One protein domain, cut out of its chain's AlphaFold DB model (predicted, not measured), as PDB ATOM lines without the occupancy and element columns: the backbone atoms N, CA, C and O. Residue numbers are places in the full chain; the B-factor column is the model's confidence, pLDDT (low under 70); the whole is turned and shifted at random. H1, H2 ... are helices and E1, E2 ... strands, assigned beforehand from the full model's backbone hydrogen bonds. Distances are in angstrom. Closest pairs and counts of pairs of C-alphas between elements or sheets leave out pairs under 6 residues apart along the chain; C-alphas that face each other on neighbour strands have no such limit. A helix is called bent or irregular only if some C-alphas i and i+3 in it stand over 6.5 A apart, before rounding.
ATOM      1  N   PRO A 177     -31.878  28.089  40.479       79.31
ATOM      2  CA  PRO A 177     -31.539  29.344  39.827       79.31
ATOM      3  C   PRO A 177     -30.437  29.126  38.772       79.31
ATOM      4  O   PRO A 177     -29.324  29.636  38.910       79.31
ATOM      5  N   TRP A 178     -30.741  28.378  37.701       81.31
ATOM      6  CA  TRP A 178     -29.812  28.054  36.607       81.31
ATOM      7  C   TRP A 178     -29.178  29.297  36.014       81.31
ATOM      8  O   TRP A 178     -27.981  29.320  35.748       81.31
ATOM      9  N   PHE A 179     -29.971  30.354  35.869       80.06
ATOM     10  CA  PHE A 179     -29.492  31.629  35.366       80.06
ATOM     11  C   PHE A 179     -28.438  32.258  36.286       80.06
ATOM     12  O   PHE A 179     -27.395  32.697  35.807       80.06
ATOM     13  N   ALA A 180     -28.655  32.245  37.604       81.19
ATOM     14  CA  ALA A 180     -27.678  32.761  38.559       81.19
ATOM     15  C   ALA A 180     -26.431  31.865  38.640       81.19
ATOM     16  O   ALA A 180     -25.325  32.377  38.758       81.19
ATOM     17  N   LEU A 181     -26.571  30.541  38.508       82.56
ATOM     18  CA  LEU A 181     -25.421  29.633  38.429       82.56
ATOM     19  C   LEU A 181     -24.591  29.883  37.158       82.56
ATOM     20  O   LEU A 181     -23.367  29.963  37.215       82.56
ATOM     21  N   LEU A 182     -25.251  30.039  36.010       86.06
ATOM     22  CA  LEU A 182     -24.597  30.297  34.730       86.06
ATOM     23  C   LEU A 182     -23.862  31.642  34.749       86.06
ATOM     24  O   LEU A 182     -22.725  31.743  34.292       86.06
ATOM     25  N   GLN A 183     -24.485  32.666  35.333       83.25
ATOM     26  CA  GLN A 183     -23.833  33.948  35.575       83.25
ATOM     27  C   GLN A 183     -22.631  33.813  36.514       83.25
ATOM     28  O   GLN A 183     -21.613  34.452  36.262       83.25
ATOM     29  N   TRP A 184     -22.717  32.973  37.550       84.31
ATOM     30  CA  TRP A 184     -21.616  32.745  38.488       84.31
ATOM     31  C   TRP A 184     -20.427  32.083  37.789       84.31
ATOM     32  O   TRP A 184     -19.296  32.520  37.966       84.31
ATOM     33  N   LEU A 185     -20.693  31.086  36.939       83.75
ATOM     34  CA  LEU A 185     -19.680  30.377  36.154       83.75
ATOM     35  C   LEU A 185     -19.013  31.274  35.106       83.75
ATOM     36  O   LEU A 185     -17.797  31.240  34.947       83.75
ATOM     37  N   LEU A 186     -19.802  32.066  34.375       87.50
ATOM     38  CA  LEU A 186     -19.287  32.881  33.273       87.50
ATOM     39  C   LEU A 186     -18.638  34.183  33.756       87.50
ATOM     40  O   LEU A 186     -17.652  34.625  33.171       87.50
ATOM     41  N   ARG A 187     -19.216  34.842  34.770       82.62
ATOM     42  CA  ARG A 187     -18.751  36.128  35.320       82.62
ATOM     43  C   ARG A 187     -19.109  36.249  36.811       82.62
ATOM     44  O   ARG A 187     -20.069  36.955  37.142       82.62
ATOM     45  N   PRO A 188     -18.318  35.647  37.719       74.81
ATOM     46  CA  PRO A 188     -18.608  35.658  39.157       74.81
ATOM     47  C   PRO A 188     -18.701  37.079  39.736       74.81
ATOM     48  O   PRO A 188     -19.547  37.345  40.588       74.81
ATOM     49  N   SER A 189     -17.946  38.031  39.180       71.50
ATOM     50  CA  SER A 189     -17.937  39.445  39.583       71.50
ATOM     51  C   SER A 189     -19.256  40.204  39.363       71.50
ATOM     52  O   SER A 189     -19.423  41.308  39.884       71.50
ATOM     53  N   ARG A 190     -20.216  39.652  38.603       71.25
ATOM     54  CA  ARG A 190     -21.540  40.272  38.397       71.25
ATOM     55  C   ARG A 190     -22.572  39.887  39.454       71.25
ATOM     56  O   ARG A 190     -23.540  40.625  39.634       71.25
ATOM     57  N   LEU A 191     -22.377  38.776  40.159       71.25
ATOM     58  CA  LEU A 191     -23.289  38.324  41.204       71.25
ATOM     59  C   LEU A 191     -22.834  38.843  42.559       71.25
ATOM     60  O   LEU A 191     -21.902  38.329  43.179       71.25
ATOM     61  N   ARG A 192     -23.535  39.871  43.028       69.69
ATOM     62  CA  ARG A 192     -23.344  40.425  44.366       69.69
ATOM     63  C   ARG A 192     -24.060  39.516  45.359       69.69
ATOM     64  O   ARG A 192     -25.285  39.474  45.389       69.69
ATOM     65  N   GLY A 193     -23.296  38.750  46.129       70.56
ATOM     66  CA  GLY A 193     -23.825  37.804  47.112       70.56
ATOM     67  C   GLY A 193     -24.093  38.398  48.487       70.56
ATOM     68  O   GLY A 193     -24.652  37.713  49.339       70.56
ATOM     69  N   GLY A 194     -23.673  39.641  48.718       80.19
ATOM     70  CA  GLY A 194     -23.855  40.342  49.979       80.19
ATOM     71  C   GLY A 194     -23.088  41.659  50.021       80.19
ATOM     72  O   GLY A 194     -22.435  42.052  49.050       80.19
ATOM     73  N   VAL A 195     -23.167  42.334  51.165       80.75
ATOM     74  CA  VAL A 195     -22.469  43.595  51.423       80.75
ATOM     75  C   VAL A 195     -21.631  43.437  52.684       80.75
ATOM     76  O   VAL A 195     -22.140  43.006  53.717       80.75
ATOM     77  N   ARG A 196     -20.345  43.767  52.600       81.25
ATOM     78  CA  ARG A 196     -19.450  43.849  53.752       81.25
ATOM     79  C   ARG A 196     -19.318  45.313  54.147       81.25
ATOM     80  O   ARG A 196     -18.954  46.144  53.320       81.25
ATOM     81  N   PHE A 197     -19.599  45.614  55.408       82.19
ATOM     82  CA  PHE A 197     -19.390  46.944  55.970       82.19
ATOM     83  C   PHE A 197     -17.940  47.063  56.432       82.19
ATOM     84  O   PHE A 197     -17.491  46.280  57.269       82.19
ATOM     85  N   HIS A 198     -17.204  48.020  55.878       83.50
ATOM     86  CA  HIS A 198     -15.884  48.395  56.365       83.50
ATOM     87  C   HIS A 198     -16.003  49.731  57.097       83.50
ATOM     88  O   HIS A 198     -16.474  50.713  56.528       83.50
ATOM     89  N   GLN A 199     -15.656  49.771  58.382       81.00
ATOM     90  CA  GLN A 199     -15.734  51.006  59.158       81.00
ATOM     91  C   GLN A 199     -14.595  51.936  58.739       81.00
ATOM     92  O   GLN A 199     -13.427  51.552  58.797       81.00
ATOM     93  N   LEU A 200     -14.932  53.155  58.321       74.69
ATOM     94  CA  LEU A 200     -13.934  54.153  57.967       74.69
ATOM     95  C   LEU A 200     -13.455  54.872  59.238       74.69
ATOM     96  O   LEU A 200     -14.281  55.232  60.084       74.69
ATOM     97  N   PRO A 201     -12.143  55.125  59.386       67.50
ATOM     98  CA  PRO A 201     -11.653  56.003  60.442       67.50
ATOM     99  C   PRO A 201     -12.222  57.415  60.235       67.50
ATOM    100  O   PRO A 201     -12.321  57.883  59.097       67.50
ATOM    101  N   VAL A 202     -12.607  58.086  61.326       65.62
ATOM    102  CA  VAL A 202     -13.188  59.441  61.305       65.62
ATOM    103  C   VAL A 202     -12.232  60.390  60.575       65.62
ATOM    104  O   VAL A 202     -11.188  60.765  61.102       65.62
ATOM    105  N   LYS A 203     -12.570  60.762  59.336       56.81
ATOM    106  CA  LYS A 203     -11.811  61.755  58.567       56.81
ATOM    107  C   LYS A 203     -12.271  63.152  58.971       56.81
ATOM    108  O   LYS A 203     -13.416  63.522  58.730       56.81
ATOM    109  N   THR A 204     -11.355  63.938  59.526       53.94
ATOM    110  CA  THR A 204     -11.526  65.300  60.068       53.94
ATOM    111  C   THR A 204     -11.824  66.394  59.022       53.94
ATOM    112  O   THR A 204     -11.411  67.535  59.193       53.94
ATOM    113  N   GLY A 205     -12.524  66.089  57.925       55.06
ATOM    114  CA  GLY A 205     -12.730  67.046  56.826       55.06
ATOM    115  C   GLY A 205     -13.964  66.829  55.951       55.06
ATOM    116  O   GLY A 205     -14.071  67.462  54.906       55.06
ATOM    117  N   THR A 215     -20.903  60.290  64.842       66.06
ATOM    118  CA  THR A 215     -21.356  59.529  63.674       66.06
ATOM    119  C   THR A 215     -20.236  58.630  63.149       66.06
ATOM    120  O   THR A 215     -19.148  59.076  62.790       66.06
ATOM    121  N   THR A 216     -20.490  57.322  63.111       70.62
ATOM    122  CA  THR A 216     -19.579  56.337  62.516       70.62
ATOM    123  C   THR A 216     -19.911  56.143  61.043       70.62
ATOM    124  O   THR A 216     -21.039  55.780  60.704       70.62
ATOM    125  N   TYR A 217     -18.926  56.345  60.173       75.50
ATOM    126  CA  TYR A 217     -19.070  56.145  58.734       75.50
ATOM    127  C   TYR A 217     -18.692  54.709  58.349       75.50
ATOM    128  O   TYR A 217     -17.661  54.189  58.783       75.50
ATOM    129  N   PHE A 218     -19.511  54.082  57.505       80.31
ATOM    130  CA  PHE A 218     -19.258  52.748  56.960       80.31
ATOM    131  C   PHE A 218     -19.186  52.811  55.434       80.31
ATOM    132  O   PHE A 218     -20.065  53.381  54.789       80.31
ATOM    133  N   GLU A 219     -18.156  52.197  54.858       82.38
ATOM    134  CA  GLU A 219     -18.059  51.928  53.429       82.38
ATOM    135  C   GLU A 219     -18.714  50.577  53.122       82.38
ATOM    136  O   GLU A 219     -18.425  49.560  53.762       82.38
ATOM    137  N   LEU A 220     -19.630  50.565  52.153       80.50
ATOM    138  CA  LEU A 220     -20.327  49.359  51.716       80.50
ATOM    139  C   LEU A 220     -19.559  48.720  50.555       80.50
ATOM    140  O   LEU A 220     -19.611  49.206  49.426       80.50
ATOM    141  N   LEU A 221     -18.881  47.602  50.814       81.38
ATOM    142  CA  LEU A 221     -18.183  46.832  49.788       81.38
ATOM    143  C   LEU A 221     -19.051  45.660  49.315       81.38
ATOM    144  O   LEU A 221     -19.592  44.894  50.112       81.38
ATOM    145  N   SER A 222     -19.176  45.503  47.997       78.00
ATOM    146  CA  SER A 222     -19.856  44.362  47.374       78.00
ATOM    147  C   SER A 222     -19.036  43.087  47.570       78.00
ATOM    148  O   SER A 222     -17.885  43.039  47.143       78.00
ATOM    149  N   GLN A 223     -19.627  42.044  48.153       79.56
ATOM    150  CA  GLN A 223     -18.995  40.731  48.272       79.56
ATOM    151  C   GLN A 223     -19.502  39.788  47.171       79.56
ATOM    152  O   GLN A 223     -20.700  39.750  46.872       79.56
ATOM    153  N   GLU A 224     -18.594  39.025  46.561       76.44
ATOM    154  CA  GLU A 224     -18.935  38.028  45.539       76.44
ATOM    155  C   GLU A 224     -19.811  36.908  46.118       76.44
ATOM    156  O   GLU A 224     -19.680  36.517  47.284       76.44
ATOM    157  N   ALA A 225     -20.735  36.396  45.304       75.75
ATOM    158  CA  ALA A 225     -21.622  35.315  45.711       75.75
ATOM    159  C   ALA A 225     -20.873  33.997  45.942       75.75
ATOM    160  O   ALA A 225     -20.199  33.469  45.059       75.75
ATOM    161  N   SER A 226     -21.047  33.437  47.143       78.31
ATOM    162  CA  SER A 226     -20.596  32.079  47.457       78.31
ATOM    163  C   SER A 226     -21.501  31.038  46.792       78.31
ATOM    164  O   SER A 226     -22.690  31.276  46.587       78.31
TER     165      SER A 226
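This is residues 177 to 205 and 215 to 226 of the 273 residues of the protein "Hypothetical protein" of Haptolina ericina (UniProt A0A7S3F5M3). A narrow ribbon of two antiparallel strands, E1 and E2, makes the middle of a rod, and a short helix, H1, lies beyond one end of the ribbon. Past the other end, residues 200 to 205 and residues 215 to 217 run on to the two sides of a cut in the chain. The printed part has 41 residues, with one named helix and two named strands in the order H1, E1, E2, and the sheet's order is E1, E2. The class is mixed, helices and strands, with 9 residues in the helix and 15 in the strands. The whole is extended, with a radius of gyration of the C-alphas of 15.0 A and spans of 47 by 14 by 11 A.

The helix H1, residues 178 to 186, is joined by a tight link of 5 residues to the strand E1, residues 192 to 199. Within H1, every O i to N i+4 pair is within hydrogen-bond range. E1 is the antiparallel neighbour of the strand E2, residues 218 to 224, with 151 degrees between their directions. The C-alphas of Arg 192 and Glu 224 face each other at 5.2 A near the start of E1, and those of Gln 199 and Phe 218 face each other at 4.5 A where E1 ends. Along the pair, N 193 and O 223 are 2.9 A apart and N 196 and O 221 are 2.8 A apart, both within hydrogen-bond range. H1 and E2 are apart.

H1 begins at C-alpha 178, at (-29.812, 28.054, 36.607), and measures 12.0 A from its first to its last C-alpha. It is not bent. E1 is 19.7 A long from C-alpha 192 to C-alpha 199, which stands at (-15.734, 51.006, 59.158). E2 is 18.6 A long from C-alpha 218 to C-alpha 224, and it ends at (-18.935, 38.028, 45.539).

The two C-alphas farthest apart are those of Trp 178 and Thr 204, at 47.7 A, while the first and last printed C-alphas, those of Pro 177 and Ser 226, are 13.6 A apart. Residues 206 to 214 are not printed, and C-alphas 205 and 215 are 13.3 A apart across this cut. The link from E1 to E2 is the link across the cut, with 18 residues between the strands in the chain, 9 of them not printed. The mean pLDDT of the printed part is 76.3, and the model's confidence is low, under 70, at residue 192, residues 201 to 205 and residue 215.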